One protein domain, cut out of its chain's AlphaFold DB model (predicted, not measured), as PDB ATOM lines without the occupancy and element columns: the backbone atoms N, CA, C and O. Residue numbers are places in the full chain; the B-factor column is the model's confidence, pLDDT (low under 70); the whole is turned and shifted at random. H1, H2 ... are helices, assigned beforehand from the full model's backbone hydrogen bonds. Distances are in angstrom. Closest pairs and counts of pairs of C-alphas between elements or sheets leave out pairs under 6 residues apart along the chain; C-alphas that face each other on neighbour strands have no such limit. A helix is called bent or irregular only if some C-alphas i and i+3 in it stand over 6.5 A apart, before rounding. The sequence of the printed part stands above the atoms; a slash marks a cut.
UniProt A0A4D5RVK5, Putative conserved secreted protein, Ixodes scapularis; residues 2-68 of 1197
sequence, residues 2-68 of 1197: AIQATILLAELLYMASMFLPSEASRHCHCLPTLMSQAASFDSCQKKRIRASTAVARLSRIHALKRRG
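Overview. This is residues 2 to 68 of the 1197 residues of the protein "Putative conserved secreted protein" of Ixodes scapularis (UniProt A0A4D5RVK5). Two long helices, H4 and H1, cross as an X at 46 degrees, and the two short helices H2 and H3 follow one another from the end of H1 to the start of H4, closing the chain into one elongated loop. H2 folds back on residues 13 to 17 of H1, H3 packs on residues 47 to 55 of H4, and the turn at residues 18 to 23 sticks out. The printed part has 67 residues with four named helices, in the order H1, H2, H3, H4, and no named strand; the class is all helix. It is only just compact, close to loose, with a radius of gyration of the C-alphas of 12.9 A, and it spans 37 by 25 by 17 A.

Along the chain. Find C-alpha 45 at (-21.909, 45.205, -46.621); from there H4, residues 45 to 65, runs 30.2 A to C-alpha 65 at (0.359, 27.704, -36.129). Go back to C-alpha 2 at (-5.370, 40.438, -50.277), where H1, residues 2 to 19, begins its 25.3 A. Look next at residues 22 to 28 for H2, which is 10.2 A long and neither bent nor irregular, but only just: C-alphas 24 and 27 are 6.2 A apart. H3, residues 32 to 39, measures 10.3 A.

Arrangement. Start at H4, whose residues 54 to 62 touch residues 6 to 14 of H1; the closest C-alphas are those of Ala 10 and Leu 58, 5.7 A apart. These two helices run the same way at a steep tilt of 46 degrees. Residues 47 to 55 of H4 touch H3, closest at the C-alphas of Ala 38 and Arg 48, 4.8 A apart, at a steep tilt of 63 degrees, opposite ways. H1 and H2 form a helical hairpin at a shallow tilt of 14 degrees, opposite ways; they touch with residues 13 to 17 of H1, closest at the C-alphas of Ala 16 and Ser 25, 5.5 A apart. The helix packing is mostly crossed, at steep tilts, but only just. H1 and H3, H2 and H4, and H2 and H3 are apart. In H1 and H4 every O i to N i+4 pair is within hydrogen-bond range; in H3 it is 3 of 4, and in H2 1 of 3, beside 2 of 4 O i to N i+3 pairs.

Size, cuts and confidence. The C-alphas farthest apart are those of Asp 42 and Gly 68, 39.2 A. The printed part has no cut, and its three links are tight. Look in the B-factor column for a mean pLDDT of the printed part of 86.2; residues 67 to 68 of this model are under 70.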
ATOM      1  N   ALA A   2      -4.609  40.579 -51.539       84.62
ATOM      2  CA  ALA A   2      -5.370  40.438 -50.277       84.62
ATOM      3  C   ALA A   2      -5.127  39.141 -49.461       84.62
ATOM      4  O   ALA A   2      -5.052  39.195 -48.236       84.62
ATOM      5  N   ILE A   3      -4.968  37.983 -50.116       88.31
ATOM      6  CA  ILE A   3      -4.628  36.719 -49.431       88.31
ATOM      7  C   ILE A   3      -3.221  36.791 -48.818       88.31
ATOM      8  O   ILE A   3      -3.066  36.500 -47.638       88.31
ATOM      9  N   GLN A   4      -2.224  37.251 -49.580       90.00
ATOM     10  CA  GLN A   4      -0.847  37.433 -49.100       90.00
ATOM     11  C   GLN A   4      -0.780  38.446 -47.952       90.00
ATOM     12  O   GLN A   4      -0.090  38.188 -46.981       90.00
ATOM     13  N   ALA A   5      -1.550  39.538 -48.006       92.50
ATOM     14  CA  ALA A   5      -1.642  40.500 -46.904       92.50
ATOM     15  C   ALA A   5      -2.268  39.890 -45.635       92.50
ATOM     16  O   ALA A   5      -1.844  40.205 -44.531       92.50
ATOM     17  N   THR A   6      -3.234  38.972 -45.780       91.44
ATOM     18  CA  THR A   6      -3.817  38.239 -44.637       91.44
ATOM     19  C   THR A   6      -2.804  37.265 -44.024       91.44
ATOM     20  O   THR A   6      -2.754  37.120 -42.809       91.44
ATOM     21  N   ILE A   7      -1.989  36.604 -44.857       91.31
ATOM     22  CA  ILE A   7      -0.921  35.698 -44.409       91.31
ATOM     23  C   ILE A   7       0.205  36.491 -43.734       91.31
ATOM     24  O   ILE A   7       0.602  36.138 -42.633       91.31
ATOM     25  N   LEU A   8       0.659  37.590 -44.343       92.69
ATOM     26  CA  LEU A   8       1.683  38.474 -43.784       92.69
ATOM     27  C   LEU A   8       1.245  39.058 -42.436       92.69
ATOM     28  O   LEU A   8       2.022  39.029 -41.493       92.69
ATOM     29  N   LEU A   9      -0.005  39.520 -42.315       92.94
ATOM     30  CA  LEU A   9      -0.544  39.997 -41.040       92.94
ATOM     31  C   LEU A   9      -0.603  38.879 -39.987       92.94
ATOM     32  O   LEU A   9      -0.254  39.119 -38.838       92.94
ATOM     33  N   ALA A  10      -0.998  37.656 -40.357       90.19
ATOM     34  CA  ALA A  10      -0.977  36.521 -39.431       90.19
ATOM     35  C   ALA A  10       0.447  36.148 -38.978       90.19
ATOM     36  O   ALA A  10       0.636  35.768 -37.826       90.19
ATOM     37  N   GLU A  11       1.436  36.268 -39.866       89.19
ATOM     38  CA  GLU A  11       2.842  35.990 -39.563       89.19
ATOM     39  C   GLU A  11       3.454  37.082 -38.673       89.19
ATOM     40  O   GLU A  11       4.095  36.767 -37.677       89.19
ATOM     41  N   LEU A  12       3.179  38.360 -38.963       91.56
ATOM     42  CA  LEU A  12       3.571  39.498 -38.123       91.56
ATOM     43  C   LEU A  12       2.953  39.408 -36.722       91.56
ATOM     44  O   LEU A  12       3.655  39.607 -35.739       91.56
ATOM     45  N   LEU A  13       1.671  39.047 -36.613       89.94
ATOM     46  CA  LEU A  13       1.009  38.840 -35.320       89.94
ATOM     47  C   LEU A  13       1.567  37.633 -34.559       89.94
ATOM     48  O   LEU A  13       1.619  37.675 -33.336       89.94
ATOM     49  N   TYR A  14       1.990  36.577 -35.258       87.06
ATOM     50  CA  TYR A  14       2.672  35.439 -34.640       87.06
ATOM     51  C   TYR A  14       4.056  35.838 -34.103       87.06
ATOM     52  O   TYR A  14       4.386  35.504 -32.969       87.06
ATOM     53  N   MET A  15       4.838  36.593 -34.881       86.12
ATOM     54  CA  MET A  15       6.144  37.103 -34.448       86.12
ATOM     55  C   MET A  15       6.018  38.114 -33.299       86.12
ATOM     56  O   MET A  15       6.820  38.052 -32.374       86.12
ATOM     57  N   ALA A  16       4.986  38.966 -33.298       87.94
ATOM     58  CA  ALA A  16       4.688  39.870 -32.185       87.94
ATOM     59  C   ALA A  16       4.531  39.099 -30.863       87.94
ATOM     60  O   ALA A  16       5.257  39.379 -29.915       87.94
ATOM     61  N   SER A  17       3.706  38.043 -30.847       83.88
ATOM     62  CA  SER A  17       3.511  37.188 -29.662       83.88
ATOM     63  C   SER A  17       4.726  36.346 -29.242       83.88
ATOM     64  O   SER A  17       4.652  35.682 -28.213       83.88
ATOM     65  N   MET A  18       5.808  36.321 -30.029       81.88
ATOM     66  CA  MET A  18       7.012  35.534 -29.727       81.88
ATOM     67  C   MET A  18       8.237  36.391 -29.388       81.88
ATOM     68  O   MET A  18       9.049  35.942 -28.586       81.88
ATOM     69  N   PHE A  19       8.387  37.577 -29.990       86.12
ATOM     70  CA  PHE A  19       9.630  38.363 -29.956       86.12
ATOM     71  C   PHE A  19       9.479  39.806 -29.457       86.12
ATOM     72  O   PHE A  19      10.493  40.470 -29.259       86.12
ATOM     73  N   LEU A  20       8.257  40.321 -29.277       87.94
ATOM     74  CA  LEU A  20       8.053  41.639 -28.669       87.94
ATOM     75  C   LEU A  20       7.828  41.506 -27.155       87.94
ATOM     76  O   LEU A  20       7.226  40.520 -26.718       87.94
ATOM     77  N   PRO A  21       8.241  42.507 -26.356       86.31
ATOM     78  CA  PRO A  21       7.818  42.621 -24.971       86.31
ATOM     79  C   PRO A  21       6.294  42.653 -24.822       86.31
ATOM     80  O   PRO A  21       5.539  42.963 -25.755       86.31
ATOM     81  N   SER A  22       5.827  42.277 -23.632       78.94
ATOM     82  CA  SER A  22       4.422  41.920 -23.462       78.94
ATOM     83  C   SER A  22       3.463  43.109 -23.587       78.94
ATOM     84  O   SER A  22       2.330  42.894 -24.017       78.94
ATOM     85  N   GLU A  23       3.869  44.343 -23.268       77.12
ATOM     86  CA  GLU A  23       2.995  45.520 -23.375       77.12
ATOM     87  C   GLU A  23       2.790  45.906 -24.847       77.12
ATOM     88  O   GLU A  23       1.650  45.960 -25.324       77.12
ATOM     89  N   ALA A  24       3.884  46.001 -25.610       79.44
ATOM     90  CA  ALA A  24       3.854  46.180 -27.063       79.44
ATOM     91  C   ALA A  24       3.000  45.110 -27.781       79.44
ATOM     92  O   ALA A  24       2.190  45.439 -28.654       79.44
ATOM     93  N   SER A  25       3.114  43.830 -27.398       83.06
ATOM     94  CA  SER A  25       2.357  42.752 -28.057       83.06
ATOM     95  C   SER A  25       0.853  42.767 -27.741       83.06
ATOM     96  O   SER A  25       0.053  42.440 -28.626       83.06
ATOM     97  N   ARG A  26       0.429  43.158 -26.523       78.38
ATOM     98  CA  ARG A  26      -0.996  43.176 -26.103       78.38
ATOM     99  C   ARG A  26      -1.872  43.921 -27.113       78.38
ATOM    100  O   ARG A  26      -2.889  43.393 -27.567       78.38
ATOM    101  N   HIS A  27      -1.460  45.123 -27.510       78.12
ATOM    102  CA  HIS A  27      -2.249  45.988 -28.390       78.12
ATOM    103  C   HIS A  27      -2.275  45.523 -29.854       78.12
ATOM    104  O   HIS A  27      -3.288  45.715 -30.536       78.12
ATOM    105  N   CYS A  28      -1.219  44.855 -30.338       83.81
ATOM    106  CA  CYS A  28      -1.155  44.345 -31.712       83.81
ATOM    107  C   CYS A  28      -2.290  43.359 -32.035       83.81
ATOM    108  O   CYS A  28      -2.857  43.401 -33.130       83.81
ATOM    109  N   HIS A  29      -2.664  42.495 -31.087       83.94
ATOM    110  CA  HIS A  29      -3.682  41.462 -31.307       83.94
ATOM    111  C   HIS A  29      -5.120  42.003 -31.401       83.94
ATOM    112  O   HIS A  29      -5.974  41.351 -32.003       83.94
ATOM    113  N   CYS A  30      -5.394  43.198 -30.865       84.75
ATOM    114  CA  CYS A  30      -6.741  43.778 -30.821       84.75
ATOM    115  C   CYS A  30      -7.278  44.213 -32.199       84.75
ATOM    116  O   CYS A  30      -8.492  44.235 -32.400       84.75
ATOM    117  N   LEU A  31      -6.392  44.569 -33.142       89.75
ATOM    118  CA  LEU A  31      -6.720  44.986 -34.520       89.75
ATOM    119  C   LEU A  31      -7.971  45.905 -34.631       89.75
ATOM    120  O   LEU A  31      -8.882  45.612 -35.419       89.75
ATOM    121  N   PRO A  32      -8.060  47.017 -33.871       89.50
ATOM    122  CA  PRO A  32      -9.313  47.756 -33.669       89.50
ATOM    123  C   PRO A  32      -9.927  48.298 -34.969       89.50
ATOM    124  O   PRO A  32     -11.150  48.304 -35.133       89.50
ATOM    125  N   THR A  33      -9.101  48.679 -35.947       90.19
ATOM    126  CA  THR A  33      -9.536  49.139 -37.279       90.19
ATOM    127  C   THR A  33     -10.139  48.027 -38.144       90.19
ATOM    128  O   THR A  33     -10.987  48.307 -38.992       90.19
ATOM    129  N   LEU A  34      -9.752  46.764 -37.930       90.19
ATOM    130  CA  LEU A  34     -10.334  45.604 -38.611       90.19
ATOM    131  C   LEU A  34     -11.598  45.113 -37.894       90.19
ATOM    132  O   LEU A  34     -12.573  44.775 -38.564       90.19
ATOM    133  N   MET A  35     -11.605  45.107 -36.556       90.00
ATOM    134  CA  MET A  35     -12.776  44.707 -35.766       90.00
ATOM    135  C   MET A  35     -13.943  45.677 -35.961       90.00
ATOM    136  O   MET A  35     -15.050  45.242 -36.278       90.00
ATOM    137  N   SER A  36     -13.695  46.988 -35.895       89.62
ATOM    138  CA  SER A  36     -14.711  48.009 -36.192       89.62
ATOM    139  C   SER A  36     -15.266  47.884 -37.617       89.62
ATOM    140  O   SER A  36     -16.476  47.978 -37.808       89.62
ATOM    141  N   GLN A  37     -14.444  47.570 -38.624       88.44
ATOM    142  CA  GLN A  37     -14.919  47.309 -39.995       88.44
ATOM    143  C   GLN A  37     -15.645  45.962 -40.169       88.44
ATOM    144  O   GLN A  37     -16.405  45.806 -41.122       88.44
ATOM    145  N   ALA A  38     -15.432  44.987 -39.282       89.06
ATOM    146  CA  ALA A  38     -16.179  43.728 -39.268       89.06
ATOM    147  C   ALA A  38     -17.522  43.849 -38.521       89.06
ATOM    148  O   ALA A  38     -18.478  43.167 -38.895       89.06
ATOM    149  N   ALA A  39     -17.598  44.716 -37.507       89.19
ATOM    150  CA  ALA A  39     -18.772  44.908 -36.658       89.19
ATOM    151  C   ALA A  39     -19.720  46.027 -37.137       89.19
ATOM    152  O   ALA A  39     -20.931  45.872 -37.018       89.19
ATOM    153  N   SER A  40     -19.207  47.131 -37.699       87.19
ATOM    154  CA  SER A  40     -20.022  48.298 -38.093       87.19
ATOM    155  C   SER A  40     -21.066  47.964 -39.161       87.19
ATOM    156  O   SER A  40     -20.747  47.489 -40.258       87.19
ATOM    157  N   PHE A  41     -22.331  48.249 -38.845       79.88
ATOM    158  CA  PHE A  41     -23.480  48.046 -39.735       79.88
ATOM    159  C   PHE A  41     -23.611  49.172 -40.770       79.88
ATOM    160  O   PHE A  41     -24.123  48.937 -41.860       79.88
ATOM    161  N   ASP A  42     -23.058  50.344 -40.460       79.50
ATOM    162  CA  ASP A  42     -23.001  51.550 -41.298       79.50
ATOM    163  C   ASP A  42     -22.016  51.389 -42.467       79.50
ATOM    164  O   ASP A  42     -22.096  52.067 -43.495       79.50
ATOM    165  N   SER A  43     -21.062  50.461 -42.332       78.06
ATOM    166  CA  SER A  43     -20.116  50.148 -43.396       78.06
ATOM    167  C   SER A  43     -20.790  49.340 -44.509       78.06
ATOM    168  O   SER A  43     -21.531  48.386 -44.272       78.06
ATOM    169  N   CYS A  44     -20.491  49.687 -45.767       83.44
ATOM    170  CA  CYS A  44     -20.992  48.951 -46.931       83.44
ATOM    171  C   CYS A  44     -20.787  47.437 -46.753       83.44
ATOM    172  O   CYS A  44     -19.656  46.980 -46.576       83.44
ATOM    173  N   GLN A  45     -21.865  46.653 -46.875       86.50
ATOM    174  CA  GLN A  45     -21.909  45.205 -46.621       86.50
ATOM    175  C   GLN A  45     -20.743  44.423 -47.263       86.50
ATOM    176  O   GLN A  45     -20.222  43.472 -46.677       86.50
ATOM    177  N   LYS A  46     -20.278  44.849 -48.449       86.06
ATOM    178  CA  LYS A  46     -19.123  44.265 -49.156       86.06
ATOM    179  C   LYS A  46     -17.789  44.469 -48.417       86.06
ATOM    180  O   LYS A  46     -16.934  43.591 -48.500       86.06
ATOM    181  N   LYS A  47     -17.591  45.588 -47.705       86.44
ATOM    182  CA  LYS A  47     -16.448  45.810 -46.797       86.44
ATOM    183  C   LYS A  47     -16.580  44.921 -45.557       86.44
ATOM    184  O   LYS A  47     -15.669  44.138 -45.299       86.44
ATOM    185  N   ARG A  48     -17.739  44.940 -44.887       89.00
ATOM    186  CA  ARG A  48     -18.005  44.148 -43.673       89.00
ATOM    187  C   ARG A  48     -17.765  42.646 -43.859       89.00
ATOM    188  O   ARG A  48     -17.044  42.025 -43.082       89.00
ATOM    189  N   ILE A  49     -18.288  42.065 -44.945       88.62
ATOM    190  CA  ILE A  49     -18.072  40.647 -45.285       88.62
ATOM    191  C   ILE A  49     -16.587  40.355 -45.555       88.62
ATOM    192  O   ILE A  49     -16.085  39.313 -45.133       88.62
ATOM    193  N   ARG A  50     -15.850  41.263 -46.216       89.81
ATOM    194  CA  ARG A  50     -14.401  41.107 -46.448       89.81
ATOM    195  C   ARG A  50     -13.604  41.164 -45.144       89.81
ATOM    196  O   ARG A  50     -12.727  40.322 -44.969       89.81
ATOM    197  N   ALA A  51     -13.928  42.090 -44.240       89.81
ATOM    198  CA  ALA A  51     -13.301  42.198 -42.924       89.81
ATOM    199  C   ALA A  51     -13.548  40.927 -42.093       89.81
ATOM    200  O   ALA A  51     -12.593  40.253 -41.721       89.81
ATOM    201  N   SER A  52     -14.808  40.508 -41.932       90.38
ATOM    202  CA  SER A  52     -15.173  39.247 -41.260       90.38
ATOM    203  C   SER A  52     -14.470  38.018 -41.872       90.38
ATOM    204  O   SER A  52     -13.910  37.190 -41.153       90.38
ATOM    205  N   THR A  53     -14.385  37.941 -43.208       91.31
ATOM    206  CA  THR A  53     -13.643  36.877 -43.914       91.31
ATOM    207  C   THR A  53     -12.138  36.914 -43.616       91.31
ATOM    208  O   THR A  53     -11.507  35.858 -43.552       91.31
ATOM    209  N   ALA A  54     -11.544  38.098 -43.433       92.25
ATOM    210  CA  ALA A  54     -10.150  38.229 -43.017       92.25
ATOM    211  C   ALA A  54      -9.956  37.732 -41.576       92.25
ATOM    212  O   ALA A  54      -9.080  36.901 -41.359       92.25
ATOM    213  N   VAL A  55     -10.817  38.120 -40.626       91.75
ATOM    214  CA  VAL A  55     -10.754  37.639 -39.228       91.75
ATOM    215  C   VAL A  55     -10.864  36.111 -39.152       91.75
ATOM    216  O   VAL A  55     -10.033  35.459 -38.521       91.75
ATOM    217  N   ALA A  56     -11.814  35.509 -39.877       91.75
ATOM    218  CA  ALA A  56     -11.961  34.052 -39.946       91.75
ATOM    219  C   ALA A  56     -10.722  33.347 -40.544       91.75
ATOM    220  O   ALA A  56     -10.387  32.225 -40.157       91.75
ATOM    221  N   ARG A  57     -10.005  34.003 -41.468       90.56
ATOM    222  CA  ARG A  57      -8.734  33.503 -42.019       90.56
ATOM    223  C   ARG A  57      -7.575  33.657 -41.037       90.56
ATOM    224  O   ARG A  57      -6.824  32.699 -40.894       90.56
ATOM    225  N   LEU A  58      -7.454  34.790 -40.341       92.44
ATOM    226  CA  LEU A  58      -6.449  34.998 -39.288       92.44
ATOM    227  C   LEU A  58      -6.606  33.945 -38.181       92.44
ATOM    228  O   LEU A  58      -5.649  33.242 -37.869       92.44
ATOM    229  N   SER A  59      -7.832  33.745 -37.683       89.44
ATOM    230  CA  SER A  59      -8.164  32.702 -36.701       89.44
ATOM    231  C   SER A  59      -7.769  31.299 -37.185       89.44
ATOM    232  O   SER A  59      -7.127  30.543 -36.454       89.44
ATOM    233  N   ARG A  60      -8.052  30.963 -38.454       88.81
ATOM    234  CA  ARG A  60      -7.634  29.686 -39.053       88.81
ATOM    235  C   ARG A  60      -6.110  29.549 -39.177       88.81
ATOM    236  O   ARG A  60      -5.605  28.450 -38.966       88.81
ATOM    237  N   ILE A  61      -5.380  30.610 -39.523       87.06
ATOM    238  CA  ILE A  61      -3.911  30.572 -39.627       87.06
ATOM    239  C   ILE A  61      -3.283  30.431 -38.233       87.06
ATOM    240  O   ILE A  61      -2.415  29.583 -38.049       87.06
ATOM    241  N   HIS A  62      -3.784  31.156 -37.230       86.44
ATOM    242  CA  HIS A  62      -3.387  30.984 -35.830       86.44
ATOM    243  C   HIS A  62      -3.664  29.551 -35.330       86.44
ATOM    244  O   HIS A  62      -2.795  28.923 -34.729       86.44
ATOM    245  N   ALA A  63      -4.825  28.970 -35.652       85.56
ATOM    246  CA  ALA A  63      -5.128  27.574 -35.328       85.56
ATOM    247  C   ALA A  63      -4.189  26.565 -36.025       85.56
ATOM    248  O   ALA A  63      -3.884  25.527 -35.442       85.56
ATOM    249  N   LEU A  64      -3.700  26.868 -37.235       81.19
ATOM    250  CA  LEU A  64      -2.674  26.068 -37.913       81.19
ATOM    251  C   LEU A  64      -1.298  26.221 -37.246       81.19
ATOM    252  O   LEU A  64      -0.651  25.209 -36.997       81.19
ATOM    253  N   LYS A  65      -0.883  27.444 -36.884       78.75
ATOM    254  CA  LYS A  65       0.359  27.704 -36.129       78.75
ATOM    255  C   LYS A  65       0.384  26.937 -34.801       78.75
ATOM    256  O   LYS A  65       1.350  26.233 -34.527       78.75
ATOM    257  N   ARG A  66      -0.712  26.972 -34.029       77.00
ATOM    258  CA  ARG A  66      -0.851  26.223 -32.762       77.00
ATOM    259  C   ARG A  66      -0.808  24.696 -32.901       77.00
ATOM    260  O   ARG A  66      -0.569  24.024 -31.906       77.00
ATOM    261  N   ARG A  67      -1.047  24.126 -34.090       67.06
ATOM    262  CA  ARG A  67      -0.950  22.668 -34.310       67.06
ATOM    263  C   ARG A  67       0.507  22.181 -34.397       67.06
ATOM    264  O   ARG A  67       0.738  20.976 -34.308       67.06
ATOM    265  N   GLY A  68       1.467  23.093 -34.565       62.06
ATOM    266  CA  GLY A  68       2.847  22.758 -34.903       62.06
ATOM    267  C   GLY A  68       2.994  22.297 -36.358       62.06
ATOM    268  O   GLY A  68       2.017  22.098 -37.086       62.06
TER     269      GLY A  68